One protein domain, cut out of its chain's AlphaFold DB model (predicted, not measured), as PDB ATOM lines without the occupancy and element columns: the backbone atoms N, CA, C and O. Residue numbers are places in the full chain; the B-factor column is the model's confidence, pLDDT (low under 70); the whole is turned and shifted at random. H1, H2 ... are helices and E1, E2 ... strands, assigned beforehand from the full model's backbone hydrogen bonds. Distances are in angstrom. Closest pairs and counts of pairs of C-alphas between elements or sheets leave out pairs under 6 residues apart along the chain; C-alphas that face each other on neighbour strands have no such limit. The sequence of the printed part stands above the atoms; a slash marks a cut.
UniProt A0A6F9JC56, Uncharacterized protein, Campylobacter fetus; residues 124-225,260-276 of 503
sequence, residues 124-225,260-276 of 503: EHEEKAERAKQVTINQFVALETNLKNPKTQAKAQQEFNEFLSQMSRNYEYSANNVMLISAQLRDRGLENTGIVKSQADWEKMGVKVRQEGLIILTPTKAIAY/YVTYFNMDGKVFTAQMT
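AT A GLANCE: This is residues 124 to 225 and 260 to 276 of the 503 residues of an uncharacterized protein of Campylobacter fetus (UniProt A0A6F9JC56). Two long helices, H1 and H2, meet near their link as a V, and H3 crosses between them. H3 packs with its other side over E2, which forms a long twisted ribbon with E3; short E1 adds to the far end of E3, and small H4 follows E1. The 119 printed residues have four named helices and three named strands, in the order H1 H2 H3 E1 H4 E2 E3, a mixed class with one antiparallel sheet, E1 E3 E2. The whole is only just compact, close to loose, with a radius of gyration of the C-alphas of 15.8 A, and flat, spanning 47 by 43 by 23 A.

HOW THE PARTS SIT: H1, residues 124 to 148, touches H2, residues 153 to 169, with residues 143 to 147 alone, opposite ways at a steep tilt of 52 degrees; the closest C-alphas are those of Leu 147 and Gln 153, 4.4 A. H3, residues 175 to 187, touches H1 about perpendicular, at 90 degrees, with residues 176 to 180 alone; the closest C-alphas are those of Thr 136 and Leu 180, 5.9 A. H3 is over E2, residues 214 to 223, at a height over the sheet of 8.6 A, making two layers, helix on sheet. E3, residues 260 to 272, bends by 53 degrees at residue 266; it is antiparallel to E2, with N 218 and O 265 at 2.9 A, and to E1, residues 196 to 198, with N 271 and O 197 at 2.8 A. H4, residues 199 to 204, only grazes the sheet. Every O i to N i+4 pair is within hydrogen-bond range in H1, H2, H3 and H4.

IN THESE COORDINATES: H1 begins at C-alpha 124 (23.959, -28.118, 0.948) and is 35.6 A long; H2 is 24.2 A. E2 is 28.2 A; E3, 32.3 A, ends at C-alpha 272 (29.609, -19.563, -23.867).

THE WHOLE: Residues 226 to 259 are not printed; C-alphas 225 and 260 are 8.5 A apart. Residues 124 to 133 have pLDDT under 70.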
ATOM      1  N   GLU A 124      24.542 -28.305   2.278       48.03
ATOM      2  CA  GLU A 124      23.959 -28.118   0.948       48.03
ATOM      3  C   GLU A 124      25.040 -27.832  -0.107       48.03
ATOM      4  O   GLU A 124      24.955 -28.330  -1.226       48.03
ATOM      5  N   HIS A 125      26.064 -27.042   0.230       52.06
ATOM      6  CA  HIS A 125      27.180 -26.739  -0.672       52.06
ATOM      7  C   HIS A 125      28.101 -27.945  -0.870       52.06
ATOM      8  O   HIS A 125      28.505 -28.205  -2.000       52.06
ATOM      9  N   GLU A 126      28.377 -28.706   0.188       55.31
ATOM     10  CA  GLU A 126      29.126 -29.962   0.136       55.31
ATOM     11  C   GLU A 126      28.367 -31.017  -0.678       55.31
ATOM     12  O   GLU A 126      28.927 -31.579  -1.611       55.31
ATOM     13  N   GLU A 127      27.069 -31.210  -0.434       61.22
ATOM     14  CA  GLU A 127      26.221 -32.122  -1.210       61.22
ATOM     15  C   GLU A 127      26.056 -31.690  -2.671       61.22
ATOM     16  O   GLU A 127      25.909 -32.542  -3.546       61.22
ATOM     17  N   LYS A 128      26.029 -30.383  -2.963       57.53
ATOM     18  CA  LYS A 128      26.017 -29.876  -4.343       57.53
ATOM     19  C   LYS A 128      27.352 -30.161  -5.023       57.53
ATOM     20  O   LYS A 128      27.350 -30.778  -6.087       57.53
ATOM     21  N   ALA A 129      28.466 -29.787  -4.392       57.06
ATOM     22  CA  ALA A 129      29.813 -30.037  -4.899       57.06
ATOM     23  C   ALA A 129      30.063 -31.532  -5.136       57.06
ATOM     24  O   ALA A 129      30.574 -31.908  -6.189       57.06
ATOM     25  N   GLU A 130      29.643 -32.387  -4.206       64.56
ATOM     26  CA  GLU A 130      29.767 -33.833  -4.338       64.56
ATOM     27  C   GLU A 130      28.868 -34.380  -5.449       64.56
ATOM     28  O   GLU A 130      29.320 -35.187  -6.255       64.56
ATOM     29  N   ARG A 131      27.640 -33.864  -5.600       63.88
ATOM     30  CA  ARG A 131      26.771 -34.216  -6.734       63.88
ATOM     31  C   ARG A 131      27.392 -33.869  -8.087       63.88
ATOM     32  O   ARG A 131      27.308 -34.693  -8.989       63.88
ATOM     33  N   ALA A 132      28.033 -32.713  -8.267       59.16
ATOM     34  CA  ALA A 132      28.653 -32.404  -9.564       59.16
ATOM     35  C   ALA A 132      29.964 -33.130  -9.816       59.16
ATOM     36  O   ALA A 132      30.210 -33.538 -10.951       59.16
ATOM     37  N   LYS A 133      30.781 -33.350  -8.777       66.31
ATOM     38  CA  LYS A 133      31.894 -34.296  -8.893       66.31
ATOM     39  C   LYS A 133      31.362 -35.648  -9.346       66.31
ATOM     40  O   LYS A 133      31.879 -36.192 -10.315       66.31
ATOM     41  N   GLN A 134      30.274 -36.128  -8.745       71.88
ATOM     42  CA  GLN A 134      29.650 -37.385  -9.132       71.88
ATOM     43  C   GLN A 134      29.131 -37.360 -10.573       71.88
ATOM     44  O   GLN A 134      29.315 -38.340 -11.281       71.88
ATOM     45  N   VAL A 135      28.560 -36.249 -11.054       71.25
ATOM     46  CA  VAL A 135      28.178 -36.098 -12.472       71.25
ATOM     47  C   VAL A 135      29.396 -36.267 -13.384       71.25
ATOM     48  O   VAL A 135      29.334 -37.054 -14.326       71.25
ATOM     49  N   THR A 136      30.516 -35.594 -13.093       77.50
ATOM     50  CA  THR A 136      31.744 -35.735 -13.901       77.50
ATOM     51  C   THR A 136      32.341 -37.139 -13.821       77.50
ATOM     52  O   THR A 136      32.674 -37.715 -14.851       77.50
ATOM     53  N   ILE A 137      32.412 -37.727 -12.622       81.12
ATOM     54  CA  ILE A 137      32.903 -39.093 -12.399       81.12
ATOM     55  C   ILE A 137      32.039 -40.086 -13.176       81.12
ATOM     56  O   ILE A 137      32.574 -40.911 -13.906       81.12
ATOM     57  N   ASN A 138      30.714 -39.970 -13.092       82.88
ATOM     58  CA  ASN A 138      29.789 -40.849 -13.803       82.88
ATOM     59  C   ASN A 138      29.962 -40.753 -15.324       82.88
ATOM     60  O   ASN A 138      29.881 -41.776 -15.997       82.88
ATOM     61  N   GLN A 139      30.216 -39.556 -15.864       85.88
ATOM     62  CA  GLN A 139      30.477 -39.369 -17.295       85.88
ATOM     63  C   GLN A 139      31.772 -40.074 -17.722       85.88
ATOM     64  O   GLN A 139      31.760 -40.820 -18.699       85.88
ATOM     65  N   PHE A 140      32.864 -39.909 -16.968       89.94
ATOM     66  CA  PHE A 140      34.122 -40.608 -17.254       89.94
ATOM     67  C   PHE A 140      33.983 -42.127 -17.123       89.94
ATOM     68  O   PHE A 140      34.405 -42.851 -18.019       89.94
ATOM     69  N   VAL A 141      33.328 -42.613 -16.064       89.38
ATOM     70  CA  VAL A 141      33.076 -44.047 -15.852       89.38
ATOM     71  C   VAL A 141      32.218 -44.632 -16.976       89.38
ATOM     72  O   VAL A 141      32.498 -45.734 -17.453       89.38
ATOM     73  N   ALA A 142      31.188 -43.911 -17.426       89.38
ATOM     74  CA  ALA A 142      30.350 -44.340 -18.541       89.38
ATOM     75  C   ALA A 142      31.153 -44.420 -19.847       89.38
ATOM     76  O   ALA A 142      31.082 -45.434 -20.544       89.38
ATOM     77  N   LEU A 143      31.952 -43.391 -20.149       91.19
ATOM     78  CA  LEU A 143      32.818 -43.358 -21.327       91.19
ATOM     79  C   LEU A 143      33.829 -44.510 -21.309       91.19
ATOM     80  O   LEU A 143      33.937 -45.251 -22.284       91.19
ATOM     81  N   GLU A 144      34.504 -44.721 -20.181       91.62
ATOM     82  CA  GLU A 144      35.463 -45.810 -19.999       91.62
ATOM     83  C   GLU A 144      34.806 -47.183 -20.195       91.62
ATOM     84  O   GLU A 144      35.301 -48.027 -20.943       91.62
ATOM     85  N   THR A 145      33.652 -47.402 -19.561       91.12
ATOM     86  CA  THR A 145      32.893 -48.655 -19.679       91.12
ATOM     87  C   THR A 145      32.503 -48.929 -21.131       91.12
ATOM     88  O   THR A 145      32.626 -50.059 -21.609       91.12
ATOM     89  N   ASN A 146      32.067 -47.897 -21.856       93.38
ATOM     90  CA  ASN A 146      31.641 -48.036 -23.242       93.38
ATOM     91  C   ASN A 146      32.816 -48.217 -24.216       93.38
ATOM     92  O   ASN A 146      32.686 -48.976 -25.171       93.38
ATOM     93  N   LEU A 147      33.974 -47.596 -23.967       92.94
ATOM     94  CA  LEU A 147      35.186 -47.798 -24.774       92.94
ATOM     95  C   LEU A 147      35.727 -49.229 -24.661       92.94
ATOM     96  O   LEU A 147      36.232 -49.787 -25.637       92.94
ATOM     97  N   LYS A 148      35.597 -49.853 -23.486       90.75
ATOM     98  CA  LYS A 148      36.051 -51.235 -23.255       90.75
ATOM     99  C   LYS A 148      35.136 -52.273 -23.897       90.75
ATOM    100  O   LYS A 148      35.603 -53.336 -24.306       90.75
ATOM    101  N   ASN A 149      33.844 -51.979 -24.019       90.50
ATOM    102  CA  ASN A 149      32.860 -52.913 -24.547       90.50
ATOM    103  C   ASN A 149      32.856 -52.920 -26.090       90.50
ATOM    104  O   ASN A 149      32.437 -51.934 -26.696       90.50
ATOM    105  N   PRO A 150      33.195 -54.042 -26.760       91.31
ATOM    106  CA  PRO A 150      33.254 -54.104 -28.225       91.31
ATOM    107  C   PRO A 150      31.954 -53.707 -28.941       91.31
ATOM    108  O   PRO A 150      32.001 -53.243 -30.076       91.31
ATOM    109  N   LYS A 151      30.788 -53.871 -28.296       93.81
ATOM    110  CA  LYS A 151      29.485 -53.516 -28.883       93.81
ATOM    111  C   LYS A 151      29.211 -52.014 -28.875       93.81
ATOM    112  O   LYS A 151      28.457 -51.540 -29.718       93.81
ATOM    113  N   THR A 152      29.771 -51.279 -27.916       94.81
ATOM    114  CA  THR A 152      29.559 -49.831 -27.765       94.81
ATOM    115  C   THR A 152      30.803 -49.012 -28.105       94.81
ATOM    116  O   THR A 152      30.681 -47.802 -28.290       94.81
ATOM    117  N   GLN A 153      31.960 -49.660 -28.295       93.06
ATOM    118  CA  GLN A 153      33.259 -49.027 -28.529       93.06
ATOM    119  C   GLN A 153      33.240 -48.019 -29.681       93.06
ATOM    120  O   GLN A 153      33.752 -46.922 -29.514       93.06
ATOM    121  N   ALA A 154      32.640 -48.344 -30.831       92.44
ATOM    122  CA  ALA A 154      32.638 -47.435 -31.982       92.44
ATOM    123  C   ALA A 154      31.926 -46.103 -31.679       92.44
ATOM    124  O   ALA A 154      32.439 -45.035 -31.998       92.44
ATOM    125  N   LYS A 155      30.772 -46.163 -31.003       93.56
ATOM    126  CA  LYS A 155      30.044 -44.966 -30.563       93.56
ATOM    127  C   LYS A 155      30.806 -44.232 -29.456       93.56
ATOM    128  O   LYS A 155      30.927 -43.016 -29.499       93.56
ATOM    129  N   ALA A 156      31.358 -44.969 -28.497       93.50
ATOM    130  CA  ALA A 156      32.150 -44.395 -27.413       93.50
ATOM    131  C   ALA A 156      33.417 -43.692 -27.923       93.50
ATOM    132  O   ALA A 156      33.826 -42.684 -27.364       93.50
ATOM    133  N   GLN A 157      34.014 -44.190 -29.008       93.88
ATOM    134  CA  GLN A 157      35.150 -43.555 -29.669       93.88
ATOM    135  C   GLN A 157      34.752 -42.217 -30.303       93.88
ATOM    136  O   GLN A 157      35.512 -41.259 -30.216       93.88
ATOM    137  N   GLN A 158      33.553 -42.116 -30.885       92.75
ATOM    138  CA  GLN A 158      33.020 -40.834 -31.363       92.75
ATOM    139  C   GLN A 158      32.800 -39.861 -30.199       92.75
ATOM    140  O   GLN A 158      33.251 -38.725 -30.268       92.75
ATOM    141  N   GLU A 159      32.201 -40.322 -29.096       91.50
ATOM    142  CA  GLU A 159      32.011 -39.509 -27.883       91.50
ATOM    143  C   GLU A 159      33.352 -39.058 -27.270       91.50
ATOM    144  O   GLU A 159      33.477 -37.930 -26.793       91.50
ATOM    145  N   PHE A 160      34.374 -39.919 -27.310       94.00
ATOM    146  CA  PHE A 160      35.734 -39.594 -26.882       94.00
ATOM    147  C   PHE A 160      36.366 -38.523 -27.776       94.00
ATOM    148  O   PHE A 160      36.894 -37.539 -27.269       94.00
ATOM    149  N   ASN A 161      36.260 -38.669 -29.095       93.69
ATOM    150  CA  ASN A 161      36.762 -37.689 -30.055       93.69
ATOM    151  C   ASN A 161      36.055 -36.336 -29.915       93.69
ATOM    152  O   ASN A 161      36.712 -35.301 -29.864       93.69
ATOM    153  N   GLU A 162      34.727 -36.339 -29.763       90.50
ATOM    154  CA  GLU A 162      33.961 -35.131 -29.454       90.50
ATOM    155  C   GLU A 162      34.493 -34.462 -28.185       90.50
ATOM    156  O   GLU A 162      34.656 -33.242 -28.153       90.50
ATOM    157  N   PHE A 163      34.800 -35.249 -27.149       92.12
ATOM    158  CA  PHE A 163      35.392 -34.733 -25.921       92.12
ATOM    159  C   PHE A 163      36.782 -34.123 -26.153       92.12
ATOM    160  O   PHE A 163      37.048 -33.031 -25.646       92.12
ATOM    161  N   LEU A 164      37.639 -34.749 -26.966       94.88
ATOM    162  CA  LEU A 164      38.929 -34.175 -27.364       94.88
ATOM    163  C   LEU A 164      38.759 -32.863 -28.154       94.88
ATOM    164  O   LEU A 164      39.469 -31.893 -27.885       94.88
ATOM    165  N   SER A 165      37.770 -32.760 -29.047       92.06
ATOM    166  CA  SER A 165      37.416 -31.488 -29.696       92.06
ATOM    167  C   SER A 165      36.937 -30.435 -28.688       92.06
ATOM    168  O   SER A 165      37.195 -29.245 -28.861       92.06
ATOM    169  N   GLN A 166      36.268 -30.826 -27.596       91.19
ATOM    170  CA  GLN A 166      35.943 -29.871 -26.527       91.19
ATOM    171  C   GLN A 166      37.175 -29.432 -25.740       91.19
ATOM    172  O   GLN A 166      37.247 -28.272 -25.323       91.19
ATOM    173  N   MET A 167      38.133 -30.336 -25.548       93.50
ATOM    174  CA  MET A 167      39.410 -30.054 -24.899       93.50
ATOM    175  C   MET A 167      40.261 -29.085 -25.720       93.50
ATOM    176  O   MET A 167      40.820 -28.162 -25.136       93.50
ATOM    177  N   SER A 168      40.306 -29.215 -27.050       92.19
ATOM    178  CA  SER A 168      41.044 -28.274 -27.915       92.19
ATOM    179  C   SER A 168      40.518 -26.844 -27.828       92.19
ATOM    180  O   SER A 168      41.275 -25.877 -27.892       92.19
ATOM    181  N   ARG A 169      39.209 -26.722 -27.616       88.56
ATOM    182  CA  ARG A 169      38.486 -25.464 -27.484       88.56
ATOM    183  C   ARG A 169      38.587 -24.848 -26.088       88.56
ATOM    184  O   ARG A 169      38.634 -23.634 -25.963       88.56
ATOM    185  N   ASN A 170      38.628 -25.672 -25.042       90.56
ATOM    186  CA  ASN A 170      38.551 -25.241 -23.642       90.56
ATOM    187  C   ASN A 170      39.790 -25.665 -22.838       90.56
ATOM    188  O   ASN A 170      39.679 -26.015 -21.664       90.56
ATOM    189  N   TYR A 171      40.963 -25.637 -23.472       89.19
ATOM    190  CA  TYR A 171      42.219 -26.121 -22.895       89.19
ATOM    191  C   TYR A 171      42.676 -25.332 -21.654       89.19
ATOM    192  O   TYR A 171      43.448 -25.836 -20.846       89.19
ATOM    193  N   GLU A 172      42.161 -24.116 -21.449       89.00
ATOM    194  CA  GLU A 172      42.375 -23.321 -20.229       89.00
ATOM    195  C   GLU A 172      41.726 -23.958 -18.981       89.00
ATOM    196  O   GLU A 172      42.087 -23.643 -17.846       89.00
ATOM    197  N   TYR A 173      40.768 -24.870 -19.169       91.69
ATOM    198  CA  TYR A 173      40.073 -25.569 -18.093       91.69
ATOM    199  C   TYR A 173      40.651 -26.971 -17.861       91.69
ATOM    200  O   TYR A 173      41.196 -27.618 -18.750       91.69
ATOM    201  N   SER A 174      40.486 -27.489 -16.640       90.62
ATOM    202  CA  SER A 174      40.800 -28.891 -16.345       90.62
ATOM    203  C   SER A 174      39.868 -29.839 -17.105       90.62
ATOM    204  O   SER A 174      38.713 -29.492 -17.357       90.62
ATOM    205  N   ALA A 175      40.308 -31.074 -17.369       90.94
ATOM    206  CA  ALA A 175      39.473 -32.096 -18.011       90.94
ATOM    207  C   ALA A 175      38.110 -32.290 -17.305       90.94
ATOM    208  O   ALA A 175      37.087 -32.451 -17.967       90.94
ATOM    209  N   ASN A 176      38.063 -32.179 -15.969       89.56
ATOM    210  CA  ASN A 176      36.805 -32.221 -15.211       89.56
ATOM    211  C   ASN A 176      35.873 -31.055 -15.559       89.56
ATOM    212  O   ASN A 176      34.677 -31.259 -15.748       89.56
ATOM    213  N   ASN A 177      36.409 -29.835 -15.652       91.88
ATOM    214  CA  ASN A 177      35.613 -28.667 -16.019       91.88
ATOM    215  C   ASN A 177      35.186 -28.714 -17.488       91.88
ATOM    216  O   ASN A 177      34.041 -28.381 -17.770       91.88
ATOM    217  N   VAL A 178      36.034 -29.196 -18.403       93.31
ATOM    218  CA  VAL A 178      35.641 -29.422 -19.805       93.31
ATOM    219  C   VAL A 178      34.491 -30.430 -19.886       93.31
ATOM    220  O   VAL A 178      33.498 -30.162 -20.559       93.31
ATOM    221  N   MET A 179      34.565 -31.543 -19.144       90.31
ATOM    222  CA  MET A 179      33.496 -32.551 -19.091       90.31
ATOM    223  C   MET A 179      32.200 -31.961 -18.527       90.31
ATOM    224  O   MET A 179      31.128 -32.133 -19.107       90.31
ATOM    225  N   LEU A 180      32.294 -31.208 -17.430       89.88
ATOM    226  CA  LEU A 180      31.149 -30.568 -16.788       89.88
ATOM    227  C   LEU A 180      30.487 -29.506 -17.682       89.88
ATOM    228  O   LEU A 180      29.260 -29.429 -17.744       89.88
ATOM    229  N   ILE A 181      31.283 -28.694 -18.381       91.56
ATOM    230  CA  ILE A 181      30.805 -27.705 -19.355       91.56
ATOM    231  C   ILE A 181      30.115 -28.423 -20.518       91.56
ATOM    232  O   ILE A 181      28.980 -28.089 -20.852       91.56
ATOM    233  N   SER A 182      30.763 -29.439 -21.094       89.62
ATOM    234  CA  SER A 182      30.231 -30.202 -22.227       89.62
ATOM    235  C   SER A 182      28.904 -30.884 -21.895       89.62
ATOM    236  O   SER A 182      27.965 -30.813 -22.686       89.62
ATOM    237  N   ALA A 183      28.797 -31.512 -20.721       85.75
ATOM    238  CA  ALA A 183      27.566 -32.157 -20.275       85.75
ATOM    239  C   ALA A 183      26.414 -31.147 -20.145       85.75
ATOM    240  O   ALA A 183      25.343 -31.361 -20.706       85.75
ATOM    241  N   GLN A 184      26.652 -30.002 -19.494       89.62
ATOM    242  CA  GLN A 184      25.631 -28.959 -19.343       89.62
ATOM    243  C   GLN A 184      25.214 -28.333 -20.679       89.62
ATOM    244  O   GLN A 184      24.050 -27.975 -20.842       89.62
ATOM    245  N   LEU A 185      26.140 -28.176 -21.629       88.50
ATOM    246  CA  LEU A 185      25.815 -27.679 -22.966       88.50
ATOM    247  C   LEU A 185      24.927 -28.666 -23.725       88.50
ATOM    248  O   LEU A 185      23.900 -28.256 -24.263       88.50
ATOM    249  N   ARG A 186      25.269 -29.960 -23.689       85.44
ATOM    250  CA  ARG A 186      24.470 -31.030 -24.300       85.44
ATOM    251  C   ARG A 186      23.059 -31.080 -23.716       85.44
ATOM    252  O   ARG A 186      22.097 -31.085 -24.478       85.44
ATOM    253  N   ASP A 187      22.931 -31.036 -22.391       84.94
ATOM    254  CA  ASP A 187      21.633 -31.052 -21.700       84.94
ATOM    255  C   ASP A 187      20.753 -29.848 -22.072       84.94
ATOM    256  O   ASP A 187      19.525 -29.936 -22.061       84.94
ATOM    257  N   ARG A 188      21.374 -28.717 -22.425       86.94
ATOM    258  CA  ARG A 188      20.690 -27.485 -22.839       86.94
ATOM    259  C   ARG A 188      20.501 -27.367 -24.356       86.94
ATOM    260  O   ARG A 188      19.924 -26.378 -24.800       86.94
ATOM    261  N   GLY A 189      20.992 -28.323 -25.149       87.75
ATOM    262  CA  GLY A 189      20.976 -28.243 -26.614       87.75
ATOM    263  C   GLY A 189      21.799 -27.075 -27.173       87.75
ATOM    264  O   GLY A 189      21.467 -26.542 -28.229       87.75
ATOM    265  N   LEU A 190      22.835 -26.645 -26.447       86.56
ATOM    266  CA  LEU A 190      23.727 -25.556 -26.843       86.56
ATOM    267  C   LEU A 190      25.001 -26.111 -27.481       86.56
ATOM    268  O   LEU A 190      25.526 -27.146 -27.071       86.56
ATOM    269  N   GLU A 191      25.536 -25.390 -28.462       81.44
ATOM    270  CA  GLU A 191      26.783 -25.765 -29.118       81.44
ATOM    271  C   GLU A 191      27.983 -25.244 -28.320       81.44
ATOM    272  O   GLU A 191      27.995 -24.109 -27.825       81.44
ATOM    273  N   ASN A 192      29.045 -26.043 -28.241       79.31
ATOM    274  CA  ASN A 192      30.295 -25.579 -27.662       79.31
ATOM    275  C   ASN A 192      31.130 -24.828 -28.702       79.31
ATOM    276  O   ASN A 192      31.923 -25.408 -29.439       79.31
ATOM    277  N   THR A 193      30.981 -23.507 -28.714       77.19
ATOM    278  CA  THR A 193      31.735 -22.602 -29.597       77.19
ATOM    279  C   THR A 193      33.196 -22.389 -29.175       77.19
ATOM    280  O   THR A 193      33.914 -21.635 -29.816       77.19
ATOM    281  N   GLY A 194      33.622 -22.991 -28.062       78.75
ATOM    282  CA  GLY A 194      34.986 -22.933 -27.538       78.75
ATOM    283  C   GLY A 194      35.409 -21.659 -26.823       78.75
ATOM    284  O   GLY A 194      36.447 -21.634 -26.181       78.75
ATOM    285  N   ILE A 195      34.585 -20.616 -26.845       87.19
ATOM    286  CA  ILE A 195      34.825 -19.417 -26.045       87.19
ATOM    287  C   ILE A 195      33.938 -19.493 -24.808       87.19
ATOM    288  O   ILE A 195      32.743 -19.196 -24.880       87.19
ATOM    289  N   VAL A 196      34.527 -19.907 -23.684       92.38
ATOM    290  CA  VAL A 196      33.862 -20.026 -22.379       92.38
ATOM    291  C   VAL A 196      34.552 -19.118 -21.371       92.38
ATOM    292  O   VAL A 196      35.690 -19.365 -20.976       92.38
ATOM    293  N   LYS A 197      33.865 -18.056 -20.940       93.19
ATOM    294  CA  LYS A 197      34.442 -17.027 -20.059       93.19
ATOM    295  C   LYS A 197      33.521 -16.668 -18.899       93.19
ATOM    296  O   LYS A 197      32.323 -16.961 -18.922       93.19
ATOM    297  N   SER A 198      34.090 -16.038 -17.872       94.94
ATOM    298  CA  SER A 198      33.316 -15.481 -16.762       94.94
ATOM    299  C   SER A 198      32.428 -14.327 -17.243       94.94
ATOM    300  O   SER A 198      32.707 -13.698 -18.266       94.94
ATOM    301  N   GLN A 199      31.371 -14.006 -16.492       95.31
ATOM    302  CA  GLN A 199      30.538 -12.836 -16.796       95.31
ATOM    303  C   GLN A 199      31.371 -11.546 -16.849       95.31
ATOM    304  O   GLN A 199      31.209 -10.753 -17.770       95.31
ATOM    305  N   ALA A 200      32.304 -11.373 -15.908       95.56
ATOM    306  CA  ALA A 200      33.159 -10.193 -15.851       95.56
ATOM    307  C   ALA A 200      34.037 -10.043 -17.105       95.56
ATOM    308  O   ALA A 200      34.283  -8.928 -17.554       95.56
ATOM    309  N   ASP A 201      34.512 -11.145 -17.688       95.25
ATOM    310  CA  ASP A 201      35.335 -11.084 -18.900       95.25
ATOM    311  C   ASP A 201      34.506 -10.778 -20.150       95.25
ATOM    312  O   ASP A 201      34.960 -10.017 -21.003       95.25
ATOM    313  N   TRP A 202      33.268 -11.274 -20.229       95.50
ATOM    314  CA  TRP A 202      32.327 -10.853 -21.271       95.50
ATOM    315  C   TRP A 202      31.992  -9.361 -21.168       95.50
ATOM    316  O   TRP A 202      32.059  -8.638 -22.162       95.50
ATOM    317  N   GLU A 203      31.722  -8.869 -19.960       94.62
ATOM    318  CA  GLU A 203      31.422  -7.454 -19.723       94.62
ATOM    319  C   GLU A 203      32.595  -6.543 -20.118       94.62
ATOM    320  O   GLU A 203      32.377  -5.504 -20.743       94.62
ATOM    321  N   LYS A 204      33.848  -6.952 -19.855       96.00
ATOM    322  CA  LYS A 204      35.050  -6.234 -20.332       96.00
ATOM    323  C   LYS A 204      35.124  -6.138 -21.857       96.00
ATOM    324  O   LYS A 204      35.656  -5.160 -22.375       96.00
ATOM    325  N   MET A 205      34.589  -7.120 -22.582       93.75
ATOM    326  CA  MET A 205      34.500  -7.098 -24.049       93.75
ATOM    327  C   MET A 205      33.325  -6.244 -24.563       93.75
ATOM    328  O   MET A 205      33.151  -6.092 -25.777       93.75
ATOM    329  N   GLY A 206      32.520  -5.672 -23.662       94.19
ATOM    330  CA  GLY A 206      31.287  -4.965 -23.998       94.19
ATOM    331  C   GLY A 206      30.160  -5.903 -24.433       94.19
ATOM    332  O   GLY A 206      29.274  -5.472 -25.165       94.19
ATOM    333  N   VAL A 207      30.216  -7.170 -24.013       96.19
ATOM    334  CA  VAL A 207      29.239  -8.217 -24.321       96.19
ATOM    335  C   VAL A 207      28.331  -8.442 -23.111       96.19
ATOM    336  O   VAL A 207      28.796  -8.549 -21.976       96.19
ATOM    337  N   LYS A 208      27.023  -8.549 -23.347       95.00
ATOM    338  CA  LYS A 208      26.010  -8.820 -22.327       95.00
ATOM    339  C   LYS A 208      25.672 -10.304 -22.269       95.00
ATOM    340  O   LYS A 208      25.319 -10.931 -23.268       95.00
ATOM    341  N   VAL A 209      25.695 -10.849 -21.058       95.25
ATOM    342  CA  VAL A 209      25.172 -12.183 -20.751       95.25
ATOM    343  C   VAL A 209      23.640 -12.153 -20.745       95.25
ATOM    344  O   VAL A 209      23.039 -11.244 -20.177       95.25
ATOM    345  N   ARG A 210      23.005 -13.153 -21.369       92.38
ATOM    346  CA  ARG A 210      21.540 -13.225 -21.544       92.38
ATOM    347  C   ARG A 210      20.889 -14.476 -20.945       92.38
ATOM    348  O   ARG A 210      19.667 -14.553 -20.903       92.38
ATOM    349  N   GLN A 211      21.677 -15.451 -20.491       90.31
ATOM    350  CA  GLN A 211      21.184 -16.736 -19.978       90.31
ATOM    351  C   GLN A 211      21.829 -17.102 -18.634       90.31
ATOM    352  O   GLN A 211      22.812 -16.491 -18.219       90.31
ATOM    353  N   GLU A 212      21.293 -18.120 -17.954       90.19
ATOM    354  CA  GLU A 212      21.894 -18.657 -16.729       90.19
ATOM    355  C   GLU A 212      23.228 -19.355 -17.018       90.19
ATOM    356  O   GLU A 212      23.304 -20.189 -17.914       90.19
ATOM    357  N   GLY A 213      24.263 -19.065 -16.227       92.38
ATOM    358  CA  GLY A 213      25.609 -19.610 -16.420       92.38
ATOM    359  C   GLY A 213      25.711 -21.134 -16.319       92.38
ATOM    360  O   GLY A 213      24.882 -21.811 -15.706       92.38
ATOM    361  N   LEU A 214      26.767 -21.660 -16.928       91.62
ATOM    362  CA  LEU A 214      27.255 -23.018 -16.721       91.62
ATOM    363  C   LEU A 214      28.066 -23.047 -15.432       91.62
ATOM    364  O   LEU A 214      28.841 -22.127 -15.160       91.62
ATOM    365  N   ILE A 215      27.898 -24.103 -14.647       89.62
ATOM    366  CA  ILE A 215      28.629 -24.278 -13.398       89.62
ATOM    367  C   ILE A 215      29.993 -24.911 -13.686       89.62
ATOM    368  O   ILE A 215      30.081 -25.854 -14.471       89.62
ATOM    369  N   ILE A 216      31.040 -24.420 -13.026       90.06
ATOM    370  CA  ILE A 216      32.379 -25.020 -13.031       90.06
ATOM    371  C   ILE A 216      32.841 -25.334 -11.607       90.06
ATOM    372  O   ILE A 216      32.377 -24.734 -10.638       90.06
ATOM    373  N   LEU A 217      33.796 -26.254 -11.493       86.62
ATOM    374  CA  LEU A 217      34.512 -26.545 -10.257       86.62
ATOM    375  C   LEU A 217      35.615 -25.502 -10.045       86.62
ATOM    376  O   LEU A 217      36.547 -25.396 -10.850       86.62
ATOM    377  N   THR A 218      35.530 -24.757  -8.946       85.81
ATOM    378  CA  THR A 218      36.478 -23.700  -8.567       85.81
ATOM    379  C   THR A 218      37.331 -24.147  -7.378       85.81
ATOM    380  O   THR A 218      36.791 -24.439  -6.307       85.81
ATOM    381  N   PRO A 219      38.669 -24.227  -7.509       81.19
ATOM    382  CA  PRO A 219      39.519 -24.568  -6.378       81.19
ATOM    383  C   PRO A 219      39.538 -23.415  -5.373       81.19
ATOM    384  O   PRO A 219      39.796 -22.265  -5.721       81.19
ATOM    385  N   THR A 220      39.313 -23.729  -4.105       78.88
ATOM    386  CA  THR A 220      39.445 -22.807  -2.981       78.88
ATOM    387  C   THR A 220      40.392 -23.410  -1.957       78.88
ATOM    388  O   THR A 220      40.263 -24.573  -1.574       78.88
ATOM    389  N   LYS A 221      41.379 -22.627  -1.520       79.56
ATOM    390  CA  LYS A 221      42.314 -23.039  -0.470       79.56
ATOM    391  C   LYS A 221      41.733 -22.673   0.893       79.56
ATOM    392  O   LYS A 221      41.418 -21.511   1.135       79.56
ATOM    393  N   ALA A 222      41.619 -23.650   1.786       75.50
ATOM    394  CA  ALA A 222      41.351 -23.443   3.207       75.50
ATOM    395  C   ALA A 222      42.561 -23.869   4.029       75.50
ATOM    396  O   ALA A 222      43.307 -24.760   3.639       75.50
ATOM    397  N   ILE A 223      42.727 -23.249   5.193       77.50
ATOM    398  CA  ILE A 223      43.715 -23.676   6.185       77.50
ATOM    399  C   ILE A 223      43.396 -25.121   6.597       77.50
ATOM    400  O   ILE A 223      42.249 -25.439   6.930       77.50
ATOM    401  N   ALA A 224      44.403 -25.990   6.553       83.31
ATOM    402  CA  ALA A 224      44.333 -27.319   7.137       83.31
ATOM    403  C   ALA A 224      44.419 -27.183   8.661       83.31
ATOM    404  O   ALA A 224      45.252 -26.440   9.172       83.31
ATOM    405  N   TYR A 225      43.573 -27.896   9.395       84.12
ATOM    406  CA  TYR A 225      43.567 -27.859  10.859       84.12
ATOM    407  C   TYR A 225      43.884 -29.238  11.422       84.12
ATOM    408  O   TYR A 225      43.506 -30.250  10.824       84.12
ATOM    409  N   TYR A 260      47.662 -25.984   3.716       81.00
ATOM    410  CA  TYR A 260      46.369 -25.665   3.117       81.00
ATOM    411  C   TYR A 260      45.769 -26.905   2.465       81.00
ATOM    412  O   TYR A 260      46.443 -27.626   1.734       81.00
ATOM    413  N   VAL A 261      44.471 -27.103   2.670       72.19
ATOM    414  CA  VAL A 261      43.662 -28.054   1.912       72.19
ATOM    415  C   VAL A 261      42.972 -27.332   0.761       72.19
ATOM    416  O   VAL A 261      42.431 -26.239   0.926       72.19
ATOM    417  N   THR A 262      42.975 -27.946  -0.420       72.38
ATOM    418  CA  THR A 262      42.196 -27.451  -1.562       72.38
ATOM    419  C   THR A 262      40.863 -28.184  -1.599       72.38
ATOM    420  O   THR A 262      40.833 -29.410  -1.652       72.38
ATOM    421  N   TYR A 263      39.763 -27.436  -1.580       70.19
ATOM    422  CA  TYR A 263      38.416 -27.942  -1.832       70.19
ATOM    423  C   TYR A 263      37.865 -27.290  -3.098       70.19
ATOM    424  O   TYR A 263      38.301 -26.209  -3.482       70.19
ATOM    425  N   PHE A 264      36.934 -27.956  -3.773       72.25
ATOM    426  CA  PHE A 264      36.319 -27.432  -4.989       72.25
ATOM    427  C   PHE A 264      34.887 -27.002  -4.699       72.25
ATOM    428  O   PHE A 264      34.111 -27.798  -4.169       72.25
ATOM    429  N   ASN A 265      34.551 -25.766  -5.058       73.00
ATOM    430  CA  ASN A 265      33.195 -25.232  -4.982       73.00
ATOM    431  C   ASN A 265      32.530 -25.255  -6.363       73.00
ATOM    432  O   ASN A 265      33.181 -25.431  -7.388       73.00
ATOM    433  N   MET A 266      31.211 -25.083  -6.366       75.25
ATOM    434  CA  MET A 266      30.358 -25.009  -7.560       75.25
ATOM    435  C   MET A 266      29.727 -23.624  -7.746       75.25
ATOM    436  O   MET A 266      28.668 -23.467  -8.350       75.25
ATOM    437  N   ASP A 267      30.328 -22.609  -7.146       76.25
ATOM    438  CA  ASP A 267      29.871 -21.226  -7.240       76.25
ATOM    439  C   ASP A 267      30.366 -20.528  -8.513       76.25
ATOM    440  O   ASP A 267      29.787 -19.523  -8.931       76.25
ATOM    441  N   GLY A 268      31.401 -21.075  -9.155       87.06
ATOM    442  CA  GLY A 268      31.918 -20.574 -10.418       87.06
ATOM    443  C   GLY A 268      30.884 -20.682 -11.530       87.06
ATOM    444  O   GLY A 268      30.391 -21.771 -11.830       87.06
ATOM    445  N   LYS A 269      30.593 -19.545 -12.167       93.25
ATOM    446  CA  LYS A 269      29.718 -19.460 -13.337       93.25
ATOM    447  C   LYS A 269      30.483 -18.952 -14.548       93.25
ATOM    448  O   LYS A 269      31.145 -17.916 -14.482       93.25
ATOM    449  N   VAL A 270      30.328 -19.661 -15.657       95.06
ATOM    450  CA  VAL A 270      30.892 -19.303 -16.962       95.06
ATOM    451  C   VAL A 270      29.819 -19.350 -18.041       95.06
ATOM    452  O   VAL A 270      28.752 -19.935 -17.862       95.06
ATOM    453  N   PHE A 271      30.090 -18.701 -19.164       95.12
ATOM    454  CA  PHE A 271      29.126 -18.493 -20.236       95.12
ATOM    455  C   PHE A 271      29.822 -18.726 -21.573       95.12
ATOM    456  O   PHE A 271      30.929 -18.220 -21.784       95.12
ATOM    457  N   THR A 272      29.180 -19.480 -22.467       93.44
ATOM    458  CA  THR A 272      29.609 -19.563 -23.867       93.44
ATOM    459  C   THR A 272      29.180 -18.318 -24.630       93.44
ATOM    460  O   THR A 272      28.232 -17.640 -24.234       93.44
ATOM    461  N   ALA A 273      29.798 -18.061 -25.783       91.62
ATOM    462  CA  ALA A 273      29.384 -16.977 -26.673       91.62
ATOM    463  C   ALA A 273      27.881 -17.027 -27.032       91.62
ATOM    464  O   ALA A 273      27.235 -15.984 -27.090       91.62
ATOM    465  N   GLN A 274      27.289 -18.221 -27.190       90.81
ATOM    466  CA  GLN A 274      25.854 -18.392 -27.487       90.81
ATOM    467  C   GLN A 274      24.920 -17.917 -26.363       90.81
ATOM    468  O   GLN A 274      23.758 -17.598 -26.605       90.81
ATOM    469  N   MET A 275      25.421 -17.852 -25.129       92.88
ATOM    470  CA  MET A 275      24.679 -17.389 -23.953       92.88
ATOM    471  C   MET A 275      24.765 -15.864 -23.776       92.88
ATOM    472  O   MET A 275      24.282 -15.314 -22.782       92.88
ATOM    473  N   THR A 276      25.390 -15.178 -24.732       93.69
ATOM    474  CA  THR A 276      25.680 -13.741 -24.722       93.69
ATOM    475  C   THR A 276      25.276 -13.091 -26.038       93.69
ATOM    476  O   THR A 276      24.946 -13.806 -26.977       93.69
TER     477      THR A 276